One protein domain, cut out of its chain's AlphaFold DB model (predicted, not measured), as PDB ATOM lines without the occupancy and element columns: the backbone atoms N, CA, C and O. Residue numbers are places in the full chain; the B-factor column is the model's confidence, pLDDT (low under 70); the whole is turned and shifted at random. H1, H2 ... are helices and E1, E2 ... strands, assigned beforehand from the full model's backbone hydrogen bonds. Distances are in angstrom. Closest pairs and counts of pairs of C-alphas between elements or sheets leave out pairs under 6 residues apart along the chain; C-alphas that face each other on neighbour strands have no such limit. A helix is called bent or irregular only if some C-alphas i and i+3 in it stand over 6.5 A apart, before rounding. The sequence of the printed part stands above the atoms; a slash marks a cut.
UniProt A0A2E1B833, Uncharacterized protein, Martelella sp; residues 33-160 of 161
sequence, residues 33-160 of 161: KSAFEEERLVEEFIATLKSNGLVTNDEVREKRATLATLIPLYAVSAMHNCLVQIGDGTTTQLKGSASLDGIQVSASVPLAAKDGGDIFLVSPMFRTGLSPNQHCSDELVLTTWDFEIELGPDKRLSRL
ATOM      1  N   LYS A  33     -11.733 -29.550   7.080       74.50
ATOM      2  CA  LYS A  33     -12.251 -28.222   6.763       74.50
ATOM      3  C   LYS A  33     -11.086 -27.238   6.813       74.50
ATOM      4  O   LYS A  33     -10.332 -27.242   7.783       74.50
ATOM      5  N   SER A  34     -10.962 -26.392   5.791       81.88
ATOM      6  CA  SER A  34      -9.953 -25.333   5.776       81.88
ATOM      7  C   SER A  34     -10.036 -24.481   7.041       81.88
ATOM      8  O   SER A  34     -11.131 -24.150   7.500       81.88
ATOM      9  N   ALA A  35      -8.878 -24.102   7.583       82.69
ATOM     10  CA  ALA A  35      -8.805 -23.220   8.748       82.69
ATOM     11  C   ALA A  35      -9.425 -21.840   8.460       82.69
ATOM     12  O   ALA A  35     -10.025 -21.231   9.348       82.69
ATOM     13  N   PHE A  36      -9.311 -21.378   7.211       85.69
ATOM     14  CA  PHE A  36      -9.858 -20.116   6.736       85.69
ATOM     15  C   PHE A  36     -10.819 -20.334   5.562       85.69
ATOM     16  O   PHE A  36     -10.536 -21.100   4.637       85.69
ATOM     17  N   GLU A  37     -11.946 -19.626   5.602       89.56
ATOM     18  CA  GLU A  37     -12.952 -19.590   4.539       89.56
ATOM     19  C   GLU A  37     -12.804 -18.297   3.729       89.56
ATOM     20  O   GLU A  37     -12.599 -17.223   4.296       89.56
ATOM     21  N   GLU A  38     -12.924 -18.396   2.403       93.00
ATOM     22  CA  GLU A  38     -12.735 -17.277   1.471       93.00
ATOM     23  C   GLU A  38     -13.662 -16.090   1.755       93.00
ATOM     24  O   GLU A  38     -13.189 -14.964   1.895       93.00
ATOM     25  N   GLU A  39     -14.968 -16.334   1.879       93.69
ATOM     26  CA  GLU A  39     -15.962 -15.274   2.098       93.69
ATOM     27  C   GLU A  39     -15.679 -14.507   3.389       93.69
ATOM     28  O   GLU A  39     -15.628 -13.276   3.398       93.69
ATOM     29  N   ARG A  40     -15.400 -15.248   4.465       93.44
ATOM     30  CA  ARG A  40     -15.070 -14.679   5.766       93.44
ATOM     31  C   ARG A  40     -13.791 -13.847   5.709       93.44
ATOM     32  O   ARG A  40     -13.767 -12.743   6.245       93.44
ATOM     33  N   LEU A  41     -12.752 -14.339   5.032       94.38
ATOM     34  CA  LEU A  41     -11.506 -13.596   4.847       94.38
ATOM     35  C   LEU A  41     -11.751 -12.275   4.107       94.38
ATOM     36  O   LEU A  41     -11.255 -11.233   4.531       94.38
ATOM     37  N   VAL A  42     -12.522 -12.302   3.017       95.69
ATOM     38  CA  VAL A  42     -12.851 -11.098   2.238       95.69
ATOM     39  C   VAL A  42     -13.602 -10.083   3.100       95.69
ATOM     40  O   VAL A  42     -13.263  -8.898   3.090       95.69
ATOM     41  N   GLU A  43     -14.599 -10.528   3.862       95.81
ATOM     42  CA  GLU A  43     -15.386  -9.658   4.737       95.81
ATOM     43  C   GLU A  43     -14.549  -9.041   5.860       95.81
ATOM     44  O   GLU A  43     -14.584  -7.821   6.045       95.81
ATOM     45  N   GLU A  44     -13.757  -9.850   6.567       95.56
ATOM     46  CA  GLU A  44     -12.890  -9.391   7.658       95.56
ATOM     47  C   GLU A  44     -11.797  -8.440   7.149       95.56
ATOM     48  O   GLU A  44     -11.522  -7.407   7.772       95.56
ATOM     49  N   PHE A  45     -11.216  -8.719   5.978       95.06
ATOM     50  CA  PHE A  45     -10.207  -7.853   5.375       95.06
ATOM     51  C   PHE A  45     -10.806  -6.509   4.945       95.06
ATOM     52  O   PHE A  45     -10.267  -5.456   5.280       95.06
ATOM     53  N   ILE A  46     -11.968  -6.508   4.280       96.00
ATOM     54  CA  ILE A  46     -12.675  -5.269   3.911       96.00
ATOM     55  C   ILE A  46     -13.068  -4.472   5.158       96.00
ATOM     56  O   ILE A  46     -12.913  -3.249   5.172       96.00
ATOM     57  N   ALA A  47     -13.570  -5.133   6.201       95.81
ATOM     58  CA  ALA A  47     -13.903  -4.478   7.463       95.81
ATOM     59  C   ALA A  47     -12.669  -3.802   8.081       95.81
ATOM     60  O   ALA A  47     -12.751  -2.646   8.496       95.81
ATOM     61  N   THR A  48     -11.520  -4.479   8.043       96.00
ATOM     62  CA  THR A  48     -10.234  -3.946   8.513       96.00
ATOM     63  C   THR A  48      -9.775  -2.743   7.684       96.00
ATOM     64  O   THR A  48      -9.341  -1.731   8.238       96.00
ATOM     65  N   LEU A  49      -9.904  -2.790   6.356       94.69
ATOM     66  CA  LEU A  49      -9.573  -1.645   5.501       94.69
ATOM     67  C   LEU A  49     -10.478  -0.440   5.800       94.69
ATOM     68  O   LEU A  49      -9.994   0.689   5.885       94.69
ATOM     69  N   LYS A  50     -11.779  -0.671   6.015       95.38
ATOM     70  CA  LYS A  50     -12.737   0.382   6.382       95.38
ATOM     71  C   LYS A  50     -12.421   0.997   7.742       95.38
ATOM     72  O   LYS A  50     -12.442   2.218   7.864       95.38
ATOM     73  N   SER A  51     -12.108   0.184   8.755       96.44
ATOM     74  CA  SER A  51     -11.808   0.684  10.106       96.44
ATOM     75  C   SER A  51     -10.549   1.546  10.150       96.44
ATOM     76  O   SER A  51     -10.439   2.422  11.001       96.44
ATOM     77  N   ASN A  52      -9.617   1.320   9.222       96.75
ATOM     78  CA  ASN A  52      -8.397   2.111   9.069       96.75
ATOM     79  C   ASN A  52      -8.545   3.270   8.066       96.75
ATOM     80  O   ASN A  52      -7.564   3.946   7.768       96.75
ATOM     81  N   GLY A  53      -9.747   3.508   7.526       95.25
ATOM     82  CA  GLY A  53      -9.999   4.584   6.564       95.25
ATOM     83  C   GLY A  53      -9.291   4.407   5.215       95.25
ATOM     84  O   GLY A  53      -9.128   5.381   4.489       95.25
ATOM     85  N   LEU A  54      -8.866   3.184   4.878       95.94
ATOM     86  CA  LEU A  54      -8.152   2.877   3.632       95.94
ATOM     87  C   LEU A  54      -9.094   2.682   2.440       95.94
ATOM     88  O   LEU A  54      -8.655   2.761   1.297       95.94
ATOM     89  N   VAL A  55     -10.375   2.405   2.704       95.44
ATOM     90  CA  VAL A  55     -11.423   2.287   1.683       95.44
ATOM     91  C   VAL A  55     -12.730   2.891   2.180       95.44
ATOM     92  O   VAL A  55     -13.088   2.781   3.357       95.44
ATOM     93  N   THR A  56     -13.483   3.486   1.265       95.31
ATOM     94  CA  THR A  56     -14.827   4.014   1.519       95.31
ATOM     95  C   THR A  56     -15.911   2.972   1.230       95.31
ATOM     96  O   THR A  56     -15.697   1.963   0.555       95.31
ATOM     97  N   ASN A  57     -17.128   3.210   1.730       94.69
ATOM     98  CA  ASN A  57     -18.271   2.343   1.424       94.69
ATOM     99  C   ASN A  57     -18.631   2.347  -0.068       94.69
ATOM    100  O   ASN A  57     -19.034   1.306  -0.586       94.69
ATOM    101  N   ASP A  58     -18.475   3.485  -0.746       96.56
ATOM    102  CA  ASP A  58     -18.764   3.596  -2.174       96.56
ATOM    103  C   ASP A  58     -17.734   2.829  -3.013       96.56
ATOM    104  O   ASP A  58     -18.132   2.048  -3.877       96.56
ATOM    105  N   GLU A  59     -16.437   2.931  -2.692       94.44
ATOM    106  CA  GLU A  59     -15.387   2.146  -3.359       94.44
ATOM    107  C   GLU A  59     -15.580   0.645  -3.164       94.44
ATOM    108  O   GLU A  59     -15.431  -0.127  -4.109       94.44
ATOM    109  N   VAL A  60     -15.940   0.215  -1.951       95.06
ATOM    110  CA  VAL A  60     -16.226  -1.199  -1.686       95.06
ATOM    111  C   VAL A  60     -17.448  -1.656  -2.473       95.06
ATOM    112  O   VAL A  60     -17.424  -2.755  -3.017       95.06
ATOM    113  N   ARG A  61     -18.503  -0.837  -2.571       95.38
ATOM    114  CA  ARG A  61     -19.697  -1.170  -3.359       95.38
ATOM    115  C   ARG A  61     -19.363  -1.313  -4.844       95.38
ATOM    116  O   ARG A  61     -19.811  -2.272  -5.464       95.38
ATOM    117  N   GLU A  62     -18.571  -0.398  -5.393       96.81
ATOM    118  CA  GLU A  62     -18.175  -0.400  -6.806       96.81
ATOM    119  C   GLU A  62     -17.202  -1.542  -7.135       96.81
ATOM    120  O   GLU A  62     -17.339  -2.211  -8.158       96.81
ATOM    121  N   LYS A  63     -16.233  -1.809  -6.251       95.62
ATOM    122  CA  LYS A  63     -15.124  -2.741  -6.505       95.62
ATOM    123  C   LYS A  63     -15.288  -4.100  -5.828       95.62
ATOM    124  O   LYS A  63     -14.352  -4.896  -5.872       95.62
ATOM    125  N   ARG A  64     -16.453  -4.407  -5.239       93.62
ATOM    126  CA  ARG A  64     -16.672  -5.634  -4.446       93.62
ATOM    127  C   ARG A  64     -16.237  -6.898  -5.179       93.62
ATOM    128  O   ARG A  64     -15.522  -7.706  -4.604       93.62
ATOM    129  N   ALA A  65     -16.632  -7.040  -6.443       94.19
ATOM    130  CA  ALA A  65     -16.286  -8.209  -7.251       94.19
ATOM    131  C   ALA A  65     -14.771  -8.333  -7.475       94.19
ATOM    132  O   ALA A  65     -14.215  -9.415  -7.363       94.19
ATOM    133  N   THR A  66     -14.085  -7.214  -7.730       95.12
ATOM    134  CA  THR A  66     -12.623  -7.218  -7.889       95.12
ATOM    135  C   THR A  66     -11.925  -7.547  -6.570       95.12
ATOM    136  O   THR A  66     -11.001  -8.352  -6.556       95.12
ATOM    137  N   LEU A  67     -12.376  -6.970  -5.453       94.81
ATOM    138  CA  LEU A  67     -11.815  -7.247  -4.127       94.81
ATOM    139  C   LEU A  67     -12.012  -8.710  -3.714       94.81
ATOM    140  O   LEU A  67     -11.086  -9.306  -3.172       94.81
ATOM    141  N   ALA A  68     -13.169  -9.296  -4.035       95.25
ATOM    142  CA  ALA A  68     -13.455 -10.707  -3.794       95.25
ATOM    143  C   ALA A  68     -12.498 -11.650  -4.541       95.25
ATOM    144  O   ALA A  68     -12.301 -12.767  -4.096       95.25
ATOM    145  N   THR A  69     -11.861 -11.207  -5.627       96.50
ATOM    146  CA  THR A  69     -10.813 -11.974  -6.318       96.50
ATOM    147  C   THR A  69      -9.415 -11.645  -5.798       96.50
ATOM    148  O   THR A  69      -8.614 -12.544  -5.554       96.50
ATOM    149  N   LEU A  70      -9.090 -10.362  -5.627       97.00
ATOM    150  CA  LEU A  70      -7.726  -9.944  -5.284       97.00
ATOM    151  C   LEU A  70      -7.330 -10.327  -3.859       97.00
ATOM    152  O   LEU A  70      -6.184 -10.705  -3.640       97.00
ATOM    153  N   ILE A  71      -8.254 -10.241  -2.897       96.94
ATOM    154  CA  ILE A  71      -7.958 -10.549  -1.493       96.94
ATOM    155  C   ILE A  71      -7.577 -12.031  -1.324       96.94
ATOM    156  O   ILE A  71      -6.524 -12.287  -0.737       96.94
ATOM    157  N   PRO A  72      -8.330 -13.012  -1.864       97.25
ATOM    158  CA  PRO A  72      -7.929 -14.416  -1.784       97.25
ATOM    159  C   PRO A  72      -6.596 -14.711  -2.474       97.25
ATOM    160  O   PRO A  72      -5.772 -15.420  -1.904       97.25
ATOM    161  N   LEU A  73      -6.339 -14.154  -3.665       97.69
ATOM    162  CA  LEU A  73      -5.052 -14.355  -4.346       97.69
ATOM    163  C   LEU A  73      -3.895 -13.754  -3.546       97.69
ATOM    164  O   LEU A  73      -2.868 -14.405  -3.362       97.69
ATOM    165  N   TYR A  74      -4.080 -12.548  -3.008       97.25
ATOM    166  CA  TYR A  74      -3.095 -11.928  -2.131       97.25
ATOM    167  C   TYR A  74      -2.818 -12.802  -0.903       97.25
ATOM    168  O   TYR A  74      -1.659 -13.059  -0.587       97.25
ATOM    169  N   ALA A  75      -3.858 -13.333  -0.258       96.94
ATOM    170  CA  ALA A  75      -3.698 -14.232   0.879       96.94
ATOM    171  C   ALA A  75      -2.947 -15.518   0.512       96.94
ATOM    172  O   ALA A  75      -2.059 -15.923   1.256       96.94
ATOM    173  N   VAL A  76      -3.224 -16.120  -0.652       97.44
ATOM    174  CA  VAL A  76      -2.449 -17.268  -1.151       97.44
ATOM    175  C   VAL A  76      -0.971 -16.904  -1.280       97.44
ATOM    176  O   VAL A  76      -0.132 -17.649  -0.779       97.44
ATOM    177  N   SER A  77      -0.651 -15.758  -1.894       97.56
ATOM    178  CA  SER A  77       0.742 -15.318  -2.041       97.56
ATOM    179  C   SER A  77       1.420 -15.045  -0.698       97.56
ATOM    180  O   SER A  77       2.540 -15.486  -0.481       97.56
ATOM    181  N   ALA A  78       0.714 -14.410   0.242       96.56
ATOM    182  CA  ALA A  78       1.248 -14.082   1.558       96.56
ATOM    183  C   ALA A  78       1.434 -15.319   2.450       96.56
ATOM    184  O   ALA A  78       2.343 -15.347   3.272       96.56
ATOM    185  N   MET A  79       0.573 -16.332   2.317       96.44
ATOM    186  CA  MET A  79       0.662 -17.570   3.095       96.44
ATOM    187  C   MET A  79       1.642 -18.578   2.491       96.44
ATOM    188  O   MET A  79       2.122 -19.453   3.213       96.44
ATOM    189  N   HIS A  80       1.920 -18.506   1.188       97.12
ATOM    190  CA  HIS A  80       2.881 -19.390   0.542       97.12
ATOM    191  C   HIS A  80       4.256 -19.282   1.214       97.12
ATOM    192  O   HIS A  80       4.699 -18.198   1.575       97.12
ATOM    193  N   ASN A  81       4.907 -20.423   1.440       96.19
ATOM    194  CA  ASN A  81       6.199 -20.549   2.114       96.19
ATOM    195  C   ASN A  81       6.282 -20.020   3.557       96.19
ATOM    196  O   ASN A  81       7.349 -20.145   4.168       96.19
ATOM    197  N   CYS A  82       5.183 -19.545   4.154       96.19
ATOM    198  CA  CYS A  82       5.141 -19.222   5.577       96.19
ATOM    199  C   CYS A  82       5.425 -20.461   6.433       96.19
ATOM    200  O   CYS A  82       4.898 -21.547   6.181       96.19
ATOM    201  N   LEU A  83       6.214 -20.280   7.491       94.50
ATOM    202  CA  LEU A  83       6.398 -21.289   8.528       94.50
ATOM    203  C   LEU A  83       5.328 -21.106   9.598       94.50
ATOM    204  O   LEU A  83       5.200 -20.029  10.179       94.50
ATOM    205  N   VAL A  84       4.586 -22.169   9.880       90.88
ATOM    206  CA  VAL A  84       3.611 -22.199  10.970       90.88
ATOM    207  C   VAL A  84       4.042 -23.210  12.016       90.88
ATOM    208  O   VAL A  84       4.570 -24.274  11.691       90.88
ATOM    209  N   GLN A  85       3.820 -22.869  13.281       89.56
ATOM    210  CA  GLN A  85       4.026 -23.775  14.400       89.56
ATOM    211  C   GLN A  85       2.720 -24.522  14.683       89.56
ATOM    212  O   GLN A  85       1.658 -23.915  14.819       89.56
ATOM    213  N   ILE A  86       2.810 -25.841  14.760       81.31
ATOM    214  CA  ILE A  86       1.733 -26.750  15.138       81.31
ATOM    215  C   ILE A  86       1.814 -26.951  16.660       81.31
ATOM    216  O   ILE A  86       2.867 -26.756  17.261       81.31
ATOM    217  N   GLY A  87       0.692 -27.267  17.313       77.12
ATOM    218  CA  GLY A  87       0.533 -27.193  18.774       77.12
ATOM    219  C   GLY A  87       1.525 -27.988  19.642       77.12
ATOM    220  O   GLY A  87       1.601 -27.726  20.838       77.12
ATOM    221  N   ASP A  88       2.292 -28.919  19.076       79.75
ATOM    222  CA  ASP A  88       3.371 -29.674  19.734       79.75
ATOM    223  C   ASP A  88       4.751 -28.989  19.642       79.75
ATOM    224  O   ASP A  88       5.748 -29.498  20.151       79.75
ATOM    225  N   GLY A  89       4.812 -27.825  19.000       83.06
ATOM    226  CA  GLY A  89       6.028 -27.077  18.730       83.06
ATOM    227  C   GLY A  89       6.675 -27.395  17.381       83.06
ATOM    228  O   GLY A  89       7.583 -26.662  16.984       83.06
ATOM    229  N   THR A  90       6.198 -28.418  16.666       84.62
ATOM    230  CA  THR A  90       6.665 -28.772  15.322       84.62
ATOM    231  C   THR A  90       6.340 -27.649  14.348       84.62
ATOM    232  O   THR A  90       5.254 -27.073  14.386       84.62
ATOM    233  N   THR A  91       7.266 -27.322  13.452       89.94
ATOM    234  CA  THR A  91       7.024 -26.345  12.389       89.94
ATOM    235  C   THR A  91       6.773 -27.042  11.060       89.94
ATOM    236  O   THR A  91       7.364 -28.076  10.756       89.94
ATOM    237  N   THR A  92       5.889 -26.467  10.249       91.69
ATOM    238  CA  THR A  92       5.701 -26.877   8.855       91.69
ATOM    239  C   THR A  92       5.640 -25.662   7.947       91.69
ATOM    240  O   THR A  92       5.234 -24.574   8.363       91.69
ATOM    241  N   GLN A  93       6.068 -25.853   6.704       94.50
ATOM    242  CA  GLN A  93       5.975 -24.836   5.674       94.50
ATOM    243  C   GLN A  93       4.649 -24.972   4.933       94.50
ATOM    244  O   GLN A  93       4.304 -26.045   4.434       94.50
ATOM    245  N   LEU A  94       3.923 -23.865   4.833       95.44
ATOM    246  CA  LEU A  94       2.724 -23.784   4.021       95.44
ATOM    247  C   LEU A  94       3.088 -23.789   2.538       95.44
ATOM    248  O   LEU A  94       3.967 -23.051   2.091       95.44
ATOM    249  N   LYS A  95       2.382 -24.606   1.757       96.56
ATOM    250  CA  LYS A  95       2.578 -24.718   0.312       96.56
ATOM    251  C   LYS A  95       1.307 -24.363  -0.429       96.56
ATOM    252  O   LYS A  95       0.228 -24.875  -0.146       96.56
ATOM    253  N   GLY A  96       1.470 -23.462  -1.386       96.31
ATOM    254  CA  GLY A  96       0.429 -23.066  -2.320       96.31
ATOM    255  C   GLY A  96       0.382 -24.061  -3.471       96.31
ATOM    256  O   GLY A  96       1.404 -24.645  -3.825       96.31
ATOM    257  N   SER A  97      -0.799 -24.276  -4.030       95.81
ATOM    258  CA  SER A  97      -0.988 -25.136  -5.195       95.81
ATOM    259  C   SER A  97      -2.230 -24.731  -5.981       95.81
ATOM    260  O   SER A  97      -3.192 -24.186  -5.433       95.81
ATOM    261  N   ALA A  98      -2.207 -25.042  -7.274       95.00
ATOM    262  CA  ALA A  98      -3.359 -24.983  -8.157       95.00
ATOM    263  C   ALA A  98      -3.887 -26.396  -8.426       95.00
ATOM    264  O   ALA A  98      -3.120 -27.328  -8.656       95.00
ATOM    265  N   SER A  99      -5.209 -26.551  -8.419       88.75
ATOM    266  CA  SER A  99      -5.892 -27.804  -8.745       88.75
ATOM    267  C   SER A  99      -7.183 -27.531  -9.517       88.75
ATOM    268  O   SER A  99      -7.619 -26.387  -9.632       88.75
ATOM    269  N   LEU A 100      -7.836 -28.582 -10.017       85.44
ATOM    270  CA  LEU A 100      -9.141 -28.447 -10.678       85.44
ATOM    271  C   LEU A 100     -10.206 -27.806  -9.772       85.44
ATOM    272  O   LEU A 100     -11.089 -27.118 -10.274       85.44
ATOM    273  N   ASP A 101     -10.087 -27.993  -8.455       85.38
ATOM    274  CA  ASP A 101     -11.024 -27.463  -7.460       85.38
ATOM    275  C   ASP A 101     -10.767 -25.994  -7.093       85.38
ATOM    276  O   ASP A 101     -11.541 -25.412  -6.334       85.38
ATOM    277  N   GLY A 102      -9.670 -25.409  -7.578       93.19
ATOM    278  CA  GLY A 102      -9.276 -24.042  -7.263       93.19
ATOM    279  C   GLY A 102      -7.836 -23.919  -6.782       93.19
ATOM    280  O   GLY A 102      -7.009 -24.830  -6.930       93.19
ATOM    281  N   ILE A 103      -7.541 -22.758  -6.204       96.25
ATOM    282  CA  ILE A 103      -6.233 -22.420  -5.643       96.25
ATOM    283  C   ILE A 103      -6.286 -22.634  -4.131       96.25
ATOM    284  O   ILE A 103      -7.241 -22.231  -3.468       96.25
ATOM    285  N   GLN A 104      -5.265 -23.268  -3.563       95.50
ATOM    286  CA  GLN A 104      -5.245 -23.580  -2.137       95.50
ATOM    287  C   GLN A 104      -3.852 -23.453  -1.531       95.50
ATOM    288  O   GLN A 104      -2.841 -23.579  -2.218       95.50
ATOM    289  N   VAL A 105      -3.819 -23.252  -0.217       96.19
ATOM    290  CA  VAL A 105      -2.620 -23.320   0.613       96.19
ATOM    291  C   VAL A 105      -2.815 -24.425   1.635       96.19
ATOM    292  O   VAL A 105      -3.817 -24.438   2.351       96.19
ATOM    293  N   SER A 106      -1.848 -25.330   1.721       94.25
ATOM    294  CA  SER A 106      -1.902 -26.510   2.579       94.25
ATOM    295  C   SER A 106      -0.686 -26.594   3.491       94.25
ATOM    296  O   SER A 106       0.411 -26.165   3.137       94.25
ATOM    297  N   ALA A 107      -0.890 -27.182   4.663       92.00
ATOM    298  CA  ALA A 107       0.160 -27.575   5.589       92.00
ATOM    299  C   ALA A 107       0.433 -29.077   5.435       92.00
ATOM    300  O   ALA A 107      -0.507 -29.875   5.439       92.00
ATOM    301  N   SER A 108       1.705 -29.462   5.342       88.56
ATOM    302  CA  SER A 108       2.122 -30.868   5.384       88.56
ATOM    303  C   SER A 108       2.537 -31.222   6.807       88.56
ATOM    304  O   SER A 108       3.582 -30.779   7.283       88.56
ATOM    305  N   VAL A 109       1.708 -31.985   7.511       82.31
ATOM    306  CA  VAL A 109       1.931 -32.353   8.913       82.31
ATOM    307  C   VAL A 109       2.571 -33.741   8.975       82.31
ATOM    308  O   VAL A 109       1.935 -34.699   8.529       82.31
ATOM    309  N   PRO A 110       3.800 -33.883   9.501       79.06
ATOM    310  CA  PRO A 110       4.405 -35.194   9.686       79.06
ATOM    311  C   PRO A 110       3.652 -35.977  10.767       79.06
ATOM    312  O   PRO A 110       3.312 -35.452  11.827       79.06
ATOM    313  N   LEU A 111       3.403 -37.252  10.499       78.69
ATOM    314  CA  LEU A 111       2.819 -38.220  11.410       78.69
ATOM    315  C   LEU A 111       3.821 -39.356  11.608       78.69
ATOM    316  O   LEU A 111       4.338 -39.920  10.645       78.69
ATOM    317  N   ALA A 112       4.061 -39.721  12.865       75.06
ATOM    318  CA  ALA A 112       4.894 -40.870  13.187       75.06
ATOM    319  C   ALA A 112       4.180 -42.165  12.767       75.06
ATOM    320  O   ALA A 112       3.159 -42.536  13.358       75.06
ATOM    321  N   ALA A 113       4.705 -42.870  11.760       74.81
ATOM    322  CA  ALA A 113       4.207 -44.199  11.432       74.81
ATOM    323  C   ALA A 113       4.726 -45.236  12.437       74.81
ATOM    324  O   ALA A 113       5.847 -45.153  12.941       74.81
ATOM    325  N   LYS A 114       3.904 -46.251  12.726       72.88
ATOM    326  CA  LYS A 114       4.246 -47.316  13.687       72.88
ATOM    327  C   LYS A 114       5.417 -48.196  13.235       72.88
ATOM    328  O   LYS A 114       6.012 -48.874  14.067       72.88
ATOM    329  N   ASP A 115       5.717 -48.204  11.944       80.69
ATOM    330  CA  ASP A 115       6.781 -48.966  11.289       80.69
ATOM    331  C   ASP A 115       8.025 -48.119  10.964       80.69
ATOM    332  O   ASP A 115       8.980 -48.636  10.387       80.69
ATOM    333  N   GLY A 116       8.046 -46.842  11.362       71.19
ATOM    334  CA  GLY A 116       9.162 -45.929  11.099       71.19
ATOM    335  C   GLY A 116       9.150 -45.288   9.709       71.19
ATOM    336  O   GLY A 116      10.140 -44.660   9.343       71.19
ATOM    337  N   GLY A 117       8.068 -45.433   8.936       72.31
ATOM    338  CA  GLY A 117       7.844 -44.635   7.730       72.31
ATOM    339  C   GLY A 117       7.434 -43.188   8.040       72.31
ATOM    340  O   GLY A 117       6.822 -42.905   9.072       72.31
ATOM    341  N   ASP A 118       7.723 -42.271   7.119       71.00
ATOM    342  CA  ASP A 118       7.225 -40.896   7.195       71.00
ATOM    343  C   ASP A 118       5.847 -40.818   6.527       71.00
ATOM    344  O   ASP A 118       5.713 -40.980   5.312       71.00
ATOM    345  N   ILE A 119       4.799 -40.579   7.319       76.88
ATOM    346  CA  ILE A 119       3.456 -40.289   6.805       76.88
ATOM    347  C   ILE A 119       3.242 -38.784   6.903       76.88
ATOM    348  O   ILE A 119       3.490 -38.193   7.946       76.88
ATOM    349  N   PHE A 120       2.733 -38.157   5.845       78.56
ATOM    350  CA  PHE A 120       2.347 -36.749   5.881       78.56
ATOM    351  C   PHE A 120       0.840 -36.615   5.700       78.56
ATOM    352  O   PHE A 120       0.271 -37.134   4.740       78.56
ATOM    353  N   LEU A 121       0.197 -35.887   6.610       81.94
ATOM    354  CA  LEU A 121      -1.171 -35.424   6.429       81.94
ATOM    355  C   LEU A 121      -1.132 -34.049   5.767       81.94
ATOM    356  O   LEU A 121      -0.624 -33.088   6.344       81.94
ATOM    357  N   VAL A 122      -1.691 -33.948   4.564       84.88
ATOM    358  CA  VAL A 122      -1.878 -32.659   3.892       84.88
ATOM    359  C   VAL A 122      -3.214 -32.086   4.340       84.88
ATOM    360  O   VAL A 122      -4.268 -32.620   3.996       84.88
ATOM    361  N   SER A 123      -3.174 -31.002   5.111       87.19
ATOM    362  CA  SER A 123      -4.378 -30.297   5.544       87.19
ATOM    363  C   SER A 123      -4.500 -28.965   4.809       87.19
ATOM    364  O   SER A 123      -3.571 -28.155   4.887       87.19
ATOM    365  N   PRO A 124      -5.621 -28.691   4.120       89.19
ATOM    366  CA  PRO A 124      -5.857 -27.373   3.554       89.19
ATOM    367  C   PRO A 124      -5.971 -26.353   4.692       89.19
ATOM    368  O   PRO A 124      -6.718 -26.539   5.651       89.19
ATOM    369  N   MET A 125      -5.214 -25.268   4.596       92.44
ATOM    370  CA  MET A 125      -5.290 -24.131   5.516       92.44
ATOM    371  C   MET A 125      -6.202 -23.051   4.946       92.44
ATOM    372  O   MET A 125      -6.997 -22.461   5.674       92.44
ATOM    373  N   PHE A 126      -6.128 -22.839   3.635       94.75
ATOM    374  CA  PHE A 126      -6.960 -21.895   2.906       94.75
ATOM    375  C   PHE A 126      -7.277 -22.455   1.520       94.75
ATOM    376  O   PHE A 126      -6.414 -23.055   0.881       94.75
ATOM    377  N   ARG A 127      -8.510 -22.270   1.051       94.06
ATOM    378  CA  ARG A 127      -8.944 -22.669  -0.292       94.06
ATOM    379  C   ARG A 127      -9.788 -21.552  -0.883       94.06
ATOM    380  O   ARG A 127     -10.621 -20.986  -0.178       94.06
ATOM    381  N   THR A 128      -9.569 -21.274  -2.160       95.00
ATOM    382  CA  THR A 128     -10.360 -20.332  -2.948       95.00
ATOM    383  C   THR A 128     -11.230 -21.085  -3.954       95.00
ATOM    384  O   THR A 128     -10.879 -22.184  -4.389       95.00
ATOM    385  N   GLY A 129     -12.342 -20.482  -4.365       93.88
ATOM    386  CA  GLY A 129     -13.165 -20.906  -5.499       93.88
ATOM    387  C   GLY A 129     -12.667 -20.369  -6.847       93.88
ATOM    388  O   GLY A 129     -13.391 -20.430  -7.840       93.88
ATOM    389  N   LEU A 130     -11.458 -19.801  -6.897       96.19
ATOM    390  CA  LEU A 130     -10.909 -19.161  -8.089       96.19
ATOM    391  C   LEU A 130     -10.285 -20.191  -9.034       96.19
ATOM    392  O   LEU A 130      -9.494 -21.038  -8.623       96.19
ATOM    393  N   SER A 131     -10.596 -20.077 -10.327       95.94
ATOM    394  CA  SER A 131     -10.039 -20.949 -11.366       95.94
ATOM    395  C   SER A 131      -8.544 -20.675 -11.589       95.94
ATOM    396  O   SER A 131      -8.196 -19.551 -11.972       95.94
ATOM    397  N   PRO A 132      -7.649 -21.675 -11.463       96.50
ATOM    398  CA  PRO A 132      -6.224 -21.457 -11.712       96.50
ATOM    399  C   PRO A 132      -5.920 -20.981 -13.133       96.50
ATOM    400  O   PRO A 132      -5.062 -20.130 -13.322       96.50
ATOM    401  N   ASN A 133      -6.675 -21.447 -14.131       95.50
ATOM    402  CA  ASN A 133      -6.468 -21.056 -15.530       95.50
ATOM    403  C   ASN A 133      -6.725 -19.561 -15.779       95.50
ATOM    404  O   ASN A 133      -6.215 -18.997 -16.741       95.50
ATOM    405  N   GLN A 134      -7.538 -18.922 -14.935       96.44
ATOM    406  CA  GLN A 134      -7.861 -17.497 -15.040       96.44
ATOM    407  C   GLN A 134      -6.985 -16.637 -14.127       96.44
ATOM    408  O   GLN A 134      -6.745 -15.471 -14.433       96.44
ATOM    409  N   HIS A 135      -6.516 -17.204 -13.014       97.62
ATOM    410  CA  HIS A 135      -5.921 -16.446 -11.915       97.62
ATOM    411  C   HIS A 135      -4.477 -16.816 -11.585       97.62
ATOM    412  O   HIS A 135      -3.893 -16.176 -10.721       97.62
ATOM    413  N   CYS A 136      -3.879 -17.787 -12.265       97.50
ATOM    414  CA  CYS A 136      -2.457 -18.116 -12.172       97.50
ATOM    415  C   CYS A 136      -1.806 -17.939 -13.542       97.50
ATOM    416  O   CYS A 136      -2.474 -18.135 -14.556       97.50
ATOM    417  N   SER A 137      -0.525 -17.586 -13.587       96.25
ATOM    418  CA  SER A 137       0.289 -17.633 -14.800       96.25
ATOM    419  C   SER A 137       0.407 -19.069 -15.317       96.25
ATOM    420  O   SER A 137       0.254 -20.035 -14.567       96.25
ATOM    421  N   ASP A 138       0.710 -19.218 -16.604       94.31
ATOM    422  CA  ASP A 138       0.778 -20.535 -17.245       94.31
ATOM    423  C   ASP A 138       1.861 -21.426 -16.599       94.31
ATOM    424  O   ASP A 138       1.677 -22.634 -16.474       94.31
ATOM    425  N   GLU A 139       2.951 -20.828 -16.102       94.00
ATOM    426  CA  GLU A 139       3.994 -21.525 -15.334       94.00
ATOM    427  C   GLU A 139       3.429 -22.164 -14.057       94.00
ATOM    428  O   GLU A 139       3.673 -23.342 -13.796       94.00
ATOM    429  N   LEU A 140       2.628 -21.423 -13.283       94.00
ATOM    430  CA  LEU A 140       2.048 -21.911 -12.028       94.00
ATOM    431  C   LEU A 140       1.003 -23.014 -12.239       94.00
ATOM    432  O   LEU A 140       0.774 -23.814 -11.336       94.00
ATOM    433  N   VAL A 141       0.349 -23.069 -13.399       91.75
ATOM    434  CA  VAL A 141      -0.617 -24.138 -13.708       91.75
ATOM    435  C   VAL A 141       0.096 -25.455 -14.037       91.75
ATOM    436  O   VAL A 141      -0.458 -26.530 -13.817       91.75
ATOM    437  N   LEU A 142       1.324 -25.383 -14.552       88.12
ATOM    438  CA  LEU A 142       2.062 -26.533 -15.079       88.12
ATOM    439  C   LEU A 142       3.120 -27.092 -14.119       88.12
ATOM    440  O   LEU A 142       3.695 -28.144 -14.402       88.12
ATOM    441  N   THR A 143       3.414 -26.396 -13.020       89.12
ATOM    442  CA  THR A 143       4.560 -26.705 -12.155       89.12
ATOM    443  C   THR A 143       4.199 -26.707 -10.675       89.12
ATOM    444  O   THR A 143       3.204 -26.121 -10.248       89.12
ATOM    445  N   THR A 144       5.038 -27.366  -9.877       91.06
ATOM    446  CA  THR A 144       5.014 -27.241  -8.417       91.06
ATOM    447  C   THR A 144       5.598 -25.892  -8.009       91.06
ATOM    448  O   THR A 144       6.609 -25.449  -8.554       91.06
ATOM    449  N   TRP A 145       4.972 -25.241  -7.032       94.38
ATOM    450  CA  TRP A 145       5.366 -23.914  -6.565       94.38
ATOM    451  C   TRP A 145       6.493 -24.032  -5.531       94.38
ATOM    452  O   TRP A 145       6.291 -23.846  -4.333       94.38
ATOM    453  N   ASP A 146       7.689 -24.394  -5.993       93.44
ATOM    454  CA  ASP A 146       8.901 -24.501  -5.163       93.44
ATOM    455  C   ASP A 146       9.694 -23.181  -5.107       93.44
ATOM    456  O   ASP A 146      10.901 -23.155  -4.868       93.44
ATOM    457  N   PHE A 147       9.014 -22.067  -5.354       95.12
ATOM    458  CA  PHE A 147       9.568 -20.724  -5.462       95.12
ATOM    459  C   PHE A 147       8.580 -19.705  -4.897       95.12
ATOM    460  O   PHE A 147       7.398 -19.997  -4.751       95.12
ATOM    461  N   GLU A 148       9.063 -18.503  -4.593       96.31
ATOM    462  CA  GLU A 148       8.193 -17.421  -4.132       96.31
ATOM    463  C   GLU A 148       7.215 -16.991  -5.225       96.31
ATOM    464  O   GLU A 148       7.568 -16.919  -6.406       96.31
ATOM    465  N   ILE A 149       5.983 -16.698  -4.818       97.69
ATOM    466  CA  ILE A 149       4.907 -16.255  -5.703       97.69
ATOM    467  C   ILE A 149       4.405 -14.885  -5.265       97.69
ATOM    468  O   ILE A 149       4.455 -14.533  -4.089       97.69
ATOM    469  N   GLU A 150       3.855 -14.131  -6.203       97.50
ATOM    470  CA  GLU A 150       3.247 -12.832  -5.941       97.50
ATOM    471  C   GLU A 150       1.958 -12.645  -6.739       97.50
ATOM    472  O   GLU A 150       1.695 -13.351  -7.713       97.50
ATOM    473  N   LEU A 151       1.150 -11.673  -6.317       97.19
ATOM    474  CA  LEU A 151       0.022 -11.179  -7.096       97.19
ATOM    475  C   LEU A 151       0.515 -10.092  -8.058       97.19
ATOM    476  O   LEU A 151       0.767  -8.959  -7.644       97.19
ATOM    477  N   GLY A 152       0.627 -10.440  -9.336       94.81
ATOM    478  CA  GLY A 152       1.108  -9.553 -10.385       94.81
ATOM    479  C   GLY A 152       0.141  -8.409 -10.729       94.81
ATOM    480  O   GLY A 152      -1.039  -8.413 -10.352       94.81
ATOM    481  N   PRO A 153       0.606  -7.409 -11.504       93.81
ATOM    482  CA  PRO A 153      -0.208  -6.262 -11.922       93.81
ATOM    483  C   PRO A 153      -1.366  -6.648 -12.858       93.81
ATOM    484  O   PRO A 153      -2.342  -5.906 -12.983       93.81
ATOM    485  N   ASP A 154      -1.281  -7.816 -13.495       95.19
ATOM    486  CA  ASP A 154      -2.334  -8.417 -14.317       95.19
ATOM    487  C   ASP A 154      -3.426  -9.114 -13.486       95.19
ATOM    488  O   ASP A 154      -4.371  -9.664 -14.057       95.19
ATOM    489  N   LYS A 155      -3.337  -9.039 -12.150       96.19
ATOM    490  CA  LYS A 155      -4.265  -9.656 -11.191       96.19
ATOM    491  C   LYS A 155      -4.233 -11.186 -11.224       96.19
ATOM    492  O   LYS A 155      -5.227 -11.824 -10.861       96.19
ATOM    493  N   ARG A 156      -3.112 -11.771 -11.649       97.56
ATOM    494  CA  ARG A 156      -2.843 -13.212 -11.590       97.56
ATOM    495  C   ARG A 156      -1.694 -13.480 -10.624       97.56
ATOM    496  O   ARG A 156      -0.842 -12.629 -10.392       97.56
ATOM    497  N   LEU A 157      -1.679 -14.676 -10.052       98.06
ATOM    498  CA  LEU A 157      -0.516 -15.195  -9.354       98.06
ATOM    499  C   LEU A 157       0.575 -15.512 -10.371       98.06
ATOM    500  O   LEU A 157       0.306 -16.135 -11.399       98.06
ATOM    501  N   SER A 158       1.802 -15.131 -10.063       97.25
ATOM    502  CA  SER A 158       2.988 -15.476 -10.839       97.25
ATOM    503  C   SER A 158       4.156 -15.752  -9.905       97.25
ATOM    504  O   SER A 158       4.093 -15.482  -8.707       97.25
ATOM    505  N   ARG A 159       5.236 -16.300 -10.454       96.38
ATOM    506  CA  ARG A 159       6.519 -16.345  -9.763       96.38
ATOM    507  C   ARG A 159       6.980 -14.923  -9.422       96.38
ATOM    508  O   ARG A 159       6.865 -14.041 -10.269       96.38
ATOM    509  N   LEU A 160       7.506 -14.741  -8.213       93.25
ATOM    510  CA  LEU A 160       8.147 -13.504  -7.775       93.25
ATOM    511  C   LEU A 160       9.438 -13.285  -8.579       93.25
ATOM    512  O   LEU A 160      10.281 -14.190  -8.646       93.25
TER     513      LEU A 160
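What this domain is: This is residues 33 to 160 of the 161 residues of an uncharacterized protein of Martelella sp (UniProt A0A2E1B833). A strongly twisted sheet of four strands and a pair of helices reach out in opposite directions from a shared middle: the long hairpin E3 and E4 makes one end of the model, and H1 with the first part of H2 makes the other. Residues 72 to 79 of H2 pack on the sheet in the middle, and at one side of that junction sits a small cluster of the short helices H3 and H4 and the short hairpin E5 and E6. The printed part has 128 residues, with four named helices and six named strands in the order H1, H2, E1, E2, E3, E4, H3, H4, E5, E6. The larger sheet has the order E1, E2, E3, E4 and the smaller one E5, E6, both antiparallel, and the class is mixed, helices and strands. The whole is only just compact, close to loose, with a radius of gyration of the C-alphas of 16.5 A, and it is elongated, spanning 60 by 33 by 23 A.

Where its parts are: H1, residues 38 to 51, begins at C-alpha 38 at (-12.735, -17.277, 1.471) and is 20.0 A long from first to last C-alpha. H2, residues 57 to 79, is 27.5 A long; it is irregular, with C-alphas 62 and 65 8.0 A apart and a kink of 85 degrees near residue 65. E1 is residues 83 to 85, and E2, residues 91 to 99, is 24.8 A long. E3, residues 102 to 112, is 30.0 A long, bends by 52 degrees at residue 105 and ends at C-alpha 112 at (4.894, -40.870, 13.187). E4, residues 118 to 127, is 25.5 A long. The short elements H3, residues 132 to 135, H4, residues 138 to 142, and E5, residues 149 to 151, follow. E6 is residues 157 to 159, with C-alpha 159 at (6.519, -16.345, -9.763).

How they stand to each other: E1, E2, E3 and E4 form a meander, each strand the antiparallel neighbour of the one before, with E1 and E4 as edge strands. In the hairpin E1 and E2, N 84 and O 92 are within hydrogen-bond range at 2.9 A. The pairing of E2 is staggered: residues 91 to 93 pair with E1 and residues 94 to 99 with E3, where N 97 and O 104 are 2.8 A apart. In the hairpin E3 and E4, N 111 and O 119 are 2.7 A apart. H2 is on this sheet, the two making two layers, with a height over the sheet of 14.1 A; its closest C-alphas to E3 are those of Val 76 and Val 105, 6.3 A. H1 and H2 touch, closest at the C-alphas of Val 42 and Ala 68, 6.1 A, at a steep tilt of 61 degrees, opposite ways. H1 is not on the sheet. H3 and H4 only graze the sheet; the closest C-alphas of E2 and H4 are those of Ala 98 and Val 141, 6.2 A. H3 and H4 are close but not clearly touching, with the C-alphas of Pro 132 and Val 141 6.5 A apart. In the hairpin E5 and E6, N 150 and O 158 are 2.9 A apart. The closest C-alphas of H2 and E5 are those of Ser 77 and Glu 150, 5.3 A, and those of H4 and E6 are Leu 140 and Ser 158, 6.6 A. H1 and E5 are apart, as are E4 and E6. Every O i to N i+4 pair is within hydrogen-bond range in H1 and H4, and 16 of 19 are in H2; H3 is too short for such a pair.

The domain as a whole: The C-alphas farthest apart, those of Asp 58 and Asp 115, are 60.0 A apart. The printed part has no cut and no long link; the link from H4 to E5, 6 residues, is short, and the others between named elements are tight. The mean pLDDT of the printed part is 91.8, and no printed residue is under 70; E4 has a mean of 85.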